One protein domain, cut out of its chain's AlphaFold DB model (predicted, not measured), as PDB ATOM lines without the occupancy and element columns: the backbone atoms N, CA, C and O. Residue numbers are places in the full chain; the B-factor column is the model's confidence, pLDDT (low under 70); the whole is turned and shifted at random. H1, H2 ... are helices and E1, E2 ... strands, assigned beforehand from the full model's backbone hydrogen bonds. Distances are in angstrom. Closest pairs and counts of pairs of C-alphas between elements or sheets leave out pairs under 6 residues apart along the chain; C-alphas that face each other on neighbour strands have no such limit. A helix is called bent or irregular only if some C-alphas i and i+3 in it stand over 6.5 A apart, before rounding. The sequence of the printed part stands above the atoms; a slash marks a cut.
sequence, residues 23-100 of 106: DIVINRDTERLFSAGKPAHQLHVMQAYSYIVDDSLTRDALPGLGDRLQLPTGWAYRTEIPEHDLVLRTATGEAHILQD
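What this domain is: This is residues 23 to 100 of the 106 residues of an uncharacterized protein of Streptomyces sp. BK340 (UniProt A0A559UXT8). With little regular structure, the backbone makes a narrow ribbon of three short antiparallel strand pairs, bent like an open horseshoe, with H1 packed outside E3 and E4 through residues 62 to 66. Residues 51 to 56 stick out. You find 78 residues of mixed class, 30 in named elements, ordered E1 E2 E3 H1 E4 E5 E6. It is only just compact, close to loose: radius of gyration of the C-alphas 13.6 A, spans 36 by 29 by 27 A.

How they stand to each other: Look for antiparallel neighbours E1, residues 24 to 27, and E6, 94 to 97; N 24 and O 97, 2.9 A apart, are within hydrogen-bond range. Likewise antiparallel are E2, 32 to 34, and E5, 86 to 88, N 34 to O 86 2.9 A; and E3, 40 to 42, and E4, 78 to 80, N 42 to O 78 2.7 A. H1, 59 to 68, is irregular, C-alphas 63 and 66 being 7.3 A apart; 1 of 6 O i to N i+4 and 5 of 7 O i to N i+3 pairs are within range. Its closest C-alpha pair with E4 is Pro 63 and Thr 79, 5.8 A.

Where its parts are: Find C-alpha 24 at (-48.986, 2.927, -1.891); E1 runs 10.0 A. H1 runs 14.6 A from C-alpha 59 at (-29.314, 16.343, 6.738).

The domain as a whole: The printed part has no cut. E3 to H1 is a long link. pLDDT is under 70 in 27 residues, among them 23 to 33.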
ATOM      1  N   ASP A  23     -47.160   3.639  -6.230       62.38
ATOM      2  CA  ASP A  23     -48.148   4.252  -5.360       62.38
ATOM      3  C   ASP A  23     -48.612   3.265  -4.287       62.38
ATOM      4  O   ASP A  23     -49.174   2.209  -4.590       62.38
ATOM      5  N   ILE A  24     -48.377   3.611  -3.024       64.31
ATOM      6  CA  ILE A  24     -48.986   2.927  -1.891       64.31
ATOM      7  C   ILE A  24     -50.134   3.799  -1.406       64.31
ATOM      8  O   ILE A  24     -49.918   4.824  -0.756       64.31
ATOM      9  N   VAL A  25     -51.355   3.348  -1.687       64.56
ATOM     10  CA  VAL A  25     -52.569   3.991  -1.192       64.56
ATOM     11  C   VAL A  25     -52.889   3.442   0.189       64.56
ATOM     12  O   VAL A  25     -53.148   2.250   0.362       64.56
ATOM     13  N   ILE A  26     -52.867   4.322   1.185       64.56
ATOM     14  CA  ILE A  26     -53.263   3.987   2.550       64.56
ATOM     15  C   ILE A  26     -54.432   4.853   2.999       64.56
ATOM     16  O   ILE A  26     -54.461   6.057   2.741       64.56
ATOM     17  N   ASN A  27     -55.359   4.254   3.744       62.09
ATOM     18  CA  ASN A  27     -56.374   5.012   4.462       62.09
ATOM     19  C   ASN A  27     -55.729   5.652   5.695       62.09
ATOM     20  O   ASN A  27     -55.289   4.942   6.604       62.09
ATOM     21  N   ARG A  28     -55.660   6.986   5.732       60.97
ATOM     22  CA  ARG A  28     -55.164   7.744   6.890       60.97
ATOM     23  C   ARG A  28     -55.972   9.024   7.092       60.97
ATOM     24  O   ARG A  28     -56.393   9.652   6.129       60.97
ATOM     25  N   ASP A  29     -56.094   9.447   8.345       59.66
ATOM     26  CA  ASP A  29     -56.719  10.714   8.760       59.66
ATOM     27  C   ASP A  29     -55.703  11.717   9.349       59.66
ATOM     28  O   ASP A  29     -56.068  12.718   9.959       59.66
ATOM     29  N   THR A  30     -54.404  11.445   9.189       61.66
ATOM     30  CA  THR A  30     -53.322  12.176   9.862       61.66
ATOM     31  C   THR A  30     -52.895  13.432   9.100       61.66
ATOM     32  O   THR A  30     -52.493  13.350   7.936       61.66
ATOM     33  N   GLU A  31     -52.863  14.576   9.786       65.12
ATOM     34  CA  GLU A  31     -52.261  15.815   9.276       65.12
ATOM     35  C   GLU A  31     -50.738  15.827   9.474       65.12
ATOM     36  O   GLU A  31     -50.227  15.424  10.521       65.12
ATOM     37  N   ARG A  32     -49.997  16.318   8.474       65.31
ATOM     38  CA  ARG A  32     -48.560  16.608   8.608       65.31
ATOM     39  C   ARG A  32     -48.281  18.085   8.375       65.31
ATOM     40  O   ARG A  32     -48.691  18.632   7.353       65.31
ATOM     41  N   LEU A  33     -47.551  18.682   9.313       69.44
ATOM     42  CA  LEU A  33     -47.134  20.080   9.307       69.44
ATOM     43  C   LEU A  33     -45.645  20.192   8.972       69.44
ATOM     44  O   LEU A  33     -44.812  19.575   9.637       69.44
ATOM     45  N   PHE A  34     -45.316  21.040   8.002       70.56
ATOM     46  CA  PHE A  34     -43.958  21.522   7.769       70.56
ATOM     47  C   PHE A  34     -43.907  23.002   8.136       70.56
ATOM     48  O   PHE A  34     -44.580  23.817   7.507       70.56
ATOM     49  N   SER A  35     -43.147  23.326   9.181       76.31
ATOM     50  CA  SER A  35     -43.107  24.675   9.749       76.31
ATOM     51  C   SER A  35     -42.363  25.666   8.854       76.31
ATOM     52  O   SER A  35     -41.287  25.349   8.338       76.31
ATOM     53  N   ALA A  36     -42.882  26.889   8.773       75.12
ATOM     54  CA  ALA A  36     -42.212  28.016   8.137       75.12
ATOM     55  C   ALA A  36     -40.796  28.234   8.705       75.12
ATOM     56  O   ALA A  36     -40.530  28.046   9.898       75.12
ATOM     57  N   GLY A  37     -39.863  28.617   7.828       76.94
ATOM     58  CA  GLY A  37     -38.466  28.870   8.201       76.94
ATOM     59  C   GLY A  37     -37.602  27.616   8.409       76.94
ATOM     60  O   GLY A  37     -36.434  27.747   8.777       76.94
ATOM     61  N   LYS A  38     -38.128  26.408   8.161       76.88
ATOM     62  CA  LYS A  38     -37.341  25.162   8.119       76.88
ATOM     63  C   LYS A  38     -37.255  24.624   6.690       76.88
ATOM     64  O   LYS A  38     -38.239  24.715   5.967       76.88
ATOM     65  N   PRO A  39     -36.116  24.048   6.267       73.00
ATOM     66  CA  PRO A  39     -35.998  23.497   4.922       73.00
ATOM     67  C   PRO A  39     -37.002  22.358   4.702       73.00
ATOM     68  O   PRO A  39     -37.143  21.470   5.545       73.00
ATOM     69  N   ALA A  40     -37.667  22.391   3.550       72.88
ATOM     70  CA  ALA A  40     -38.516  21.338   3.022       72.88
ATOM     71  C   ALA A  40     -37.939  20.864   1.678       72.88
ATOM     72  O   ALA A  40     -37.648  21.654   0.780       72.88
ATOM     73  N   HIS A  41     -37.765  19.555   1.530       71.88
ATOM     74  CA  HIS A  41     -37.240  18.964   0.299       71.88
ATOM     75  C   HIS A  41     -38.408  18.471  -0.553       71.88
ATOM     76  O   HIS A  41     -39.324  17.842  -0.031       71.88
ATOM     77  N   GLN A  42     -38.433  18.778  -1.845       57.78
ATOM     78  CA  GLN A  42     -39.609  18.632  -2.692       57.78
ATOM     79  C   GLN A  42     -39.410  17.603  -3.801       57.78
ATOM     80  O   GLN A  42     -38.555  17.741  -4.671       57.78
ATOM     81  N   LEU A  43     -40.308  16.622  -3.763       54.84
ATOM     82  CA  LEU A  43     -40.712  15.744  -4.856       54.84
ATOM     83  C   LEU A  43     -42.223  15.415  -4.714       54.84
ATOM     84  O   LEU A  43     -42.641  14.345  -5.125       54.84
ATOM     85  N   HIS A  44     -42.999  16.327  -4.083       61.91
ATOM     86  CA  HIS A  44     -44.259  16.177  -3.292       61.91
ATOM     87  C   HIS A  44     -44.119  16.358  -1.749       61.91
ATOM     88  O   HIS A  44     -45.050  16.098  -0.995       61.91
ATOM     89  N   VAL A  45     -43.004  16.935  -1.282       67.50
ATOM     90  CA  VAL A  45     -42.584  17.138   0.127       67.50
ATOM     91  C   VAL A  45     -42.099  15.863   0.844       67.50
ATOM     92  O   VAL A  45     -42.873  14.994   1.241       67.50
ATOM     93  N   MET A  46     -40.784  15.788   1.058       75.31
ATOM     94  CA  MET A  46     -40.076  14.738   1.793       75.31
ATOM     95  C   MET A  46     -40.463  14.755   3.272       75.31
ATOM     96  O   MET A  46     -40.387  15.786   3.935       75.31
ATOM     97  N   GLN A  47     -40.840  13.593   3.801       69.75
ATOM     98  CA  GLN A  47     -41.272  13.431   5.195       69.75
ATOM     99  C   GLN A  47     -40.221  12.774   6.087       69.75
ATOM    100  O   GLN A  47     -40.232  12.985   7.297       69.75
ATOM    101  N   ALA A  48     -39.347  11.961   5.501       73.94
ATOM    102  CA  ALA A  48     -38.270  11.273   6.187       73.94
ATOM    103  C   ALA A  48     -37.137  10.988   5.195       73.94
ATOM    104  O   ALA A  48     -37.389  10.827   4.002       73.94
ATOM    105  N   TYR A  49     -35.915  10.903   5.710       81.19
ATOM    106  CA  TYR A  49     -34.748  10.357   5.022       81.19
ATOM    107  C   TYR A  49     -34.182   9.207   5.868       81.19
ATOM    108  O   TYR A  49     -34.446   9.137   7.072       81.19
ATOM    109  N   SER A  50     -33.458   8.282   5.240       78.81
ATOM    110  CA  SER A  50     -33.050   7.009   5.842       78.81
ATOM    111  C   SER A  50     -31.551   6.763   5.687       78.81
ATOM    112  O   SER A  50     -30.956   7.183   4.702       78.81
ATOM    113  N   TYR A  51     -30.968   6.038   6.643       80.56
ATOM    114  CA  TYR A  51     -29.554   5.640   6.665       80.56
ATOM    115  C   TYR A  51     -29.304   4.250   6.073       80.56
ATOM    116  O   TYR A  51     -28.211   3.709   6.185       80.56
ATOM    117  N   ILE A  52     -30.333   3.613   5.516       73.81
ATOM    118  CA  ILE A  52     -30.252   2.191   5.187       73.81
ATOM    119  C   ILE A  52     -29.335   1.915   3.987       73.81
ATOM    120  O   ILE A  52     -28.550   0.972   4.015       73.81
ATOM    121  N   VAL A  53     -29.447   2.724   2.934       73.50
ATOM    122  CA  VAL A  53     -28.607   2.597   1.731       73.50
ATOM    123  C   VAL A  53     -27.260   3.293   1.927       73.50
ATOM    124  O   VAL A  53     -26.253   2.882   1.359       73.50
ATOM    125  N   ASP A  54     -27.252   4.361   2.721       77.75
ATOM    126  CA  ASP A  54     -26.097   5.211   2.979       77.75
ATOM    127  C   ASP A  54     -26.132   5.666   4.440       77.75
ATOM    128  O   ASP A  54     -26.872   6.583   4.806       77.75
ATOM    129  N   ASP A  55     -25.335   5.010   5.281       85.19
ATOM    130  CA  ASP A  55     -25.241   5.313   6.711       85.19
ATOM    131  C   ASP A  55     -24.531   6.644   6.999       85.19
ATOM    132  O   ASP A  55     -24.634   7.182   8.103       85.19
ATOM    133  N   SER A  56     -23.882   7.222   5.987       86.38
ATOM    134  CA  SER A  56     -23.228   8.524   6.048       86.38
ATOM    135  C   SER A  56     -24.146   9.688   5.653       86.38
ATOM    136  O   SER A  56     -23.738  10.849   5.749       86.38
ATOM    137  N   LEU A  57     -25.392   9.417   5.232       86.00
ATOM    138  CA  LEU A  57     -26.328  10.444   4.768       86.00
ATOM    139  C   LEU A  57     -26.692  11.430   5.884       86.00
ATOM    140  O   LEU A  57     -27.498  11.146   6.764       86.00
ATOM    141  N   THR A  58     -26.179  12.651   5.809       87.69
ATOM    142  CA  THR A  58     -26.536  13.711   6.760       87.69
ATOM    143  C   THR A  58     -27.635  14.617   6.216       87.69
ATOM    144  O   THR A  58     -27.835  14.743   5.008       87.69
ATOM    145  N   ARG A  59     -28.322  15.327   7.119       84.31
ATOM    146  CA  ARG A  59     -29.314  16.343   6.738       84.31
ATOM    147  C   ARG A  59     -28.716  17.423   5.828       84.31
ATOM    148  O   ARG A  59     -29.379  17.884   4.907       84.31
ATOM    149  N   ASP A  60     -27.464  17.801   6.068       87.94
ATOM    150  CA  ASP A  60     -26.778  18.849   5.305       87.94
ATOM    151  C   ASP A  60     -26.419  18.392   3.879       87.94
ATOM    152  O   ASP A  60     -26.198  19.225   3.003       87.94
ATOM    153  N   ALA A  61     -26.430  17.078   3.622       87.00
ATOM    154  CA  ALA A  61     -26.262  16.500   2.291       87.00
ATOM    155  C   ALA A  61     -27.580  16.415   1.492       87.00
ATOM    156  O   ALA A  61     -27.542  16.229   0.275       87.00
ATOM    157  N   LEU A  62     -28.746  16.588   2.133       88.00
ATOM    158  CA  LEU A  62     -30.054  16.499   1.469       88.00
ATOM    159  C   LEU A  62     -30.239  17.475   0.299       88.00
ATOM    160  O   LEU A  62     -30.867  17.071  -0.679       88.00
ATOM    161  N   PRO A  63     -29.708  18.714   0.306       89.69
ATOM    162  CA  PRO A  63     -29.799  19.589  -0.861       89.69
ATOM    163  C   PRO A  63     -29.212  18.983  -2.146       89.69
ATOM    164  O   PRO A  63     -29.747  19.239  -3.219       89.69
ATOM    165  N   GLY A  64     -28.172  18.147  -2.037       86.94
ATOM    166  CA  GLY A  64     -27.530  17.457  -3.164       86.94
ATOM    167  C   GLY A  64     -28.075  16.054  -3.450       86.94
ATOM    168  O   GLY A  64     -27.576  15.370  -4.338       86.94
ATOM    169  N   LEU A  65     -29.094  15.595  -2.713       88.19
ATOM    170  CA  LEU A  65     -29.625  14.238  -2.869       88.19
ATOM    171  C   LEU A  65     -30.195  13.993  -4.273       88.19
ATOM    172  O   LEU A  65     -30.096  12.879  -4.781       88.19
ATOM    173  N   GLY A  66     -30.733  15.032  -4.920       83.56
ATOM    174  CA  GLY A  66     -31.318  14.952  -6.261       83.56
ATOM    175  C   GLY A  66     -30.389  14.364  -7.324       83.56
ATOM    176  O   GLY A  66     -30.864  13.625  -8.179       83.56
ATOM    177  N   ASP A  67     -29.078  14.596  -7.221       85.19
ATOM    178  CA  ASP A  67     -28.081  14.080  -8.174       85.19
ATOM    179  C   ASP A  67     -27.880  12.560  -8.063       85.19
ATOM    180  O   ASP A  67     -27.326  11.918  -8.955       85.19
ATOM    181  N   ARG A  68     -28.324  11.973  -6.948       83.56
ATOM    182  CA  ARG A  68     -28.206  10.543  -6.641       83.56
ATOM    183  C   ARG A  68     -29.512   9.787  -6.868       83.56
ATOM    184  O   ARG A  68     -29.497   8.558  -6.923       83.56
ATOM    185  N   LEU A  69     -30.639  10.493  -6.962       83.31
ATOM    186  CA  LEU A  69     -31.953   9.885  -7.130       83.31
ATOM    187  C   LEU A  69     -32.186   9.485  -8.588       83.31
ATOM    188  O   LEU A  69     -31.977  10.265  -9.515       83.31
ATOM    189  N   GLN A  70     -32.714   8.281  -8.795       81.56
ATOM    190  CA  GLN A  70     -33.214   7.853 -10.102       81.56
ATOM    191  C   GLN A  70     -34.641   8.375 -10.300       81.56
ATOM    192  O   GLN A  70     -35.604   7.650 -10.076       81.56
ATOM    193  N   LEU A  71     -34.794   9.656 -10.636       78.12
ATOM    194  CA  LEU A  71     -36.110  10.294 -10.758       78.12
ATOM    195  C   LEU A  71     -36.871   9.826 -12.020       78.12
ATOM    196  O   LEU A  71     -36.251   9.654 -13.074       78.12
ATOM    197  N   PRO A  72     -38.212   9.677 -11.967       77.69
ATOM    198  CA  PRO A  72     -39.026   9.462 -13.160       77.69
ATOM    199  C   PRO A  72     -38.925  10.630 -14.149       77.69
ATOM    200  O   PRO A  72     -38.651  11.773 -13.778       77.69
ATOM    201  N   THR A  73     -39.217  10.372 -15.424       79.00
ATOM    202  CA  THR A  73     -39.227  11.418 -16.454       79.00
ATOM    203  C   THR A  73     -40.167  12.566 -16.072       79.00
ATOM    204  O   THR A  73     -41.340  12.351 -15.773       79.00
ATOM    205  N   GLY A  74     -39.652  13.798 -16.119       82.38
ATOM    206  CA  GLY A  74     -40.403  15.015 -15.792       82.38
ATOM    207  C   GLY A  74     -40.426  15.375 -14.305       82.38
ATOM    208  O   GLY A  74     -40.977  16.416 -13.952       82.38
ATOM    209  N   TRP A  75     -39.821  14.561 -13.437       78.19
ATOM    210  CA  TRP A  75     -39.702  14.856 -12.012       78.19
ATOM    211  C   TRP A  75     -38.414  15.629 -11.726       78.19
ATOM    212  O   TRP A  75     -37.387  15.426 -12.371       78.19
ATOM    213  N   ALA A  76     -38.471  16.522 -10.740       80.31
ATOM    214  CA  ALA A  76     -37.325  17.297 -10.291       80.31
ATOM    215  C   ALA A  76     -37.291  17.335  -8.767       80.31
ATOM    216  O   ALA A  76     -38.305  17.611  -8.128       80.31
ATOM    217  N   TYR A  77     -36.110  17.100  -8.206       82.81
ATOM    218  CA  TYR A  77     -35.846  17.285  -6.789       82.81
ATOM    219  C   TYR A  77     -35.422  18.731  -6.519       82.81
ATOM    220  O   TYR A  77     -34.561  19.267  -7.219       82.81
ATOM    221  N   ARG A  78     -36.015  19.370  -5.509       84.50
ATOM    222  CA  ARG A  78     -35.662  20.735  -5.083       84.50
ATOM    223  C   ARG A  78     -35.600  20.830  -3.567       84.50
ATOM    224  O   ARG A  78     -36.223  20.044  -2.864       84.50
ATOM    225  N   THR A  79     -34.860  21.805  -3.055       86.31
ATOM    226  CA  THR A  79     -34.887  22.165  -1.633       86.31
ATOM    227  C   THR A  79     -35.348  23.601  -1.517       86.31
ATOM    228  O   THR A  79     -34.754  24.483  -2.130       86.31
ATOM    229  N   GLU A  80     -36.400  23.827  -0.740       82.75
ATOM    230  CA  GLU A  80     -37.014  25.140  -0.577       82.75
ATOM    231  C   GLU A  80     -37.341  25.378   0.897       82.75
ATOM    232  O   GLU A  80     -37.660  24.451   1.641       82.75
ATOM    233  N   ILE A  81     -37.251  26.628   1.341       83.38
ATOM    234  CA  ILE A  81     -37.749  27.026   2.659       83.38
ATOM    235  C   ILE A  81     -39.147  27.596   2.425       83.38
ATOM    236  O   ILE A  81     -39.265  28.597   1.718       83.38
ATOM    237  N   PRO A  82     -40.205  26.983   2.971       78.62
ATOM    238  CA  PRO A  82     -41.547  27.473   2.756       78.62
ATOM    239  C   PRO A  82     -41.750  28.777   3.537       78.62
ATOM    240  O   PRO A  82     -41.392  28.888   4.714       78.62
ATOM    241  N   GLU A  83     -42.329  29.770   2.863       75.44
ATOM    242  CA  GLU A  83     -42.658  31.079   3.447       75.44
ATOM    243  C   GLU A  83     -43.828  30.996   4.442       75.44
ATOM    244  O   GLU A  83     -43.975  31.850   5.312       75.44
ATOM    245  N   HIS A  84     -44.645  29.947   4.324       72.44
ATOM    246  CA  HIS A  84     -45.822  29.681   5.142       72.44
ATOM    247  C   HIS A  84     -45.843  28.202   5.526       72.44
ATOM    248  O   HIS A  84     -45.265  27.369   4.828       72.44
ATOM    249  N   ASP A  85     -46.540  27.861   6.606       69.75
ATOM    250  CA  ASP A  85     -46.717  26.467   7.002       69.75
ATOM    251  C   ASP A  85     -47.357  25.647   5.871       69.75
ATOM    252  O   ASP A  85     -48.417  25.997   5.346       69.75
ATOM    253  N   LEU A  86     -46.730  24.523   5.515       70.75
ATOM    254  CA  LEU A  86     -47.317  23.568   4.577       70.75
ATOM    255  C   LEU A  86     -48.065  22.503   5.375       70.75
ATOM    256  O   LEU A  86     -47.460  21.733   6.126       70.75
ATOM    257  N   VAL A  87     -49.384  22.446   5.194       71.31
ATOM    258  CA  VAL A  87     -50.242  21.427   5.808       71.31
ATOM    259  C   VAL A  87     -50.634  20.409   4.747       71.31
ATOM    260  O   VAL A  87     -51.404  20.708   3.835       71.31
ATOM    261  N   LEU A  88     -50.128  19.185   4.879       67.31
ATOM    262  CA  LEU A  88     -50.535  18.078   4.024       67.31
ATOM    263  C   LEU A  88     -51.741  17.366   4.647       67.31
ATOM    264  O   LEU A  88     -51.605  16.685   5.668       67.31
ATOM    265  N   ARG A  89     -52.903  17.507   4.000       62.97
ATOM    266  CA  ARG A  89     -54.165  16.839   4.353       62.97
ATOM    267  C   ARG A  89     -54.527  15.786   3.313       62.97
ATOM    268  O   ARG A  89     -54.320  15.989   2.120       62.97
ATOM    269  N   THR A  90     -55.106  14.680   3.755       58.09
ATOM    270  CA  THR A  90     -55.751  13.701   2.872       58.09
ATOM    271  C   THR A  90     -57.116  14.224   2.442       58.09
ATOM    272  O   THR A  90     -58.019  14.330   3.267       58.09
ATOM    273  N   ALA A  91     -57.275  14.561   1.161       55.06
ATOM    274  CA  ALA A  91     -58.516  15.145   0.646       55.06
ATOM    275  C   ALA A  91     -59.697  14.151   0.626       55.06
ATOM    276  O   ALA A  91     -60.841  14.565   0.779       55.06
ATOM    277  N   THR A  92     -59.425  12.849   0.477       58.50
ATOM    278  CA  THR A  92     -60.434  11.775   0.348       58.50
ATOM    279  C   THR A  92     -60.303  10.681   1.415       58.50
ATOM    280  O   THR A  92     -60.944   9.641   1.312       58.50
ATOM    281  N   GLY A  93     -59.473  10.896   2.444       60.06
ATOM    282  CA  GLY A  93     -59.096   9.859   3.423       60.06
ATOM    283  C   GLY A  93     -58.009   8.896   2.928       60.06
ATOM    284  O   GLY A  93     -57.518   8.074   3.699       60.06
ATOM    285  N   GLU A  94     -57.589   9.039   1.672       61.22
ATOM    286  CA  GLU A  94     -56.502   8.280   1.064       61.22
ATOM    287  C   GLU A  94     -55.224   9.114   1.008       61.22
ATOM    288  O   GLU A  94     -55.236  10.336   0.815       61.22
ATOM    289  N   ALA A  95     -54.097   8.439   1.191       62.47
ATOM    290  CA  ALA A  95     -52.784   9.010   1.003       62.47
ATOM    291  C   ALA A  95     -51.935   8.132   0.117       62.47
ATOM    292  O   ALA A  95     -51.821   6.934   0.357       62.47
ATOM    293  N   HIS A  96     -51.299   8.796  -0.833       66.62
ATOM    294  CA  HIS A  96     -50.401   8.211  -1.803       66.62
ATOM    295  C   HIS A  96     -48.980   8.371  -1.274       66.62
ATOM    296  O   HIS A  96     -48.503   9.493  -1.070       66.62
ATOM    297  N   ILE A  97     -48.334   7.254  -0.957       69.94
ATOM    298  CA  ILE A  97     -46.956   7.222  -0.474       69.94
ATOM    299  C   ILE A  97     -46.096   6.603  -1.565       69.94
ATOM    300  O   ILE A  97     -46.377   5.502  -2.027       69.94
ATOM    301  N   LEU A  98     -45.028   7.308  -1.935       70.94
ATOM    302  CA  LEU A  98     -44.028   6.841  -2.886       70.94
ATOM    303  C   LEU A  98     -42.681   6.714  -2.172       70.94
ATOM    304  O   LEU A  98     -42.314   7.589  -1.385       70.94
ATOM    305  N   GLN A  99     -41.945   5.642  -2.458       70.19
ATOM    306  CA  GLN A  99     -40.571   5.456  -1.986       70.19
ATOM    307  C   GLN A  99     -39.578   5.666  -3.128       70.19
ATOM    308  O   GLN A  99     -39.798   5.198  -4.249       70.19
ATOM    309  N   ASP A 100     -38.492   6.376  -2.831       71.31
ATOM    310  CA  ASP A 100     -37.377   6.596  -3.747       71.31
ATOM    311  C   ASP A 100     -36.256   5.558  -3.551       71.31
ATOM    312  O   ASP A 100     -36.310   4.701  -2.666       71.31
TER     313      ASP A 100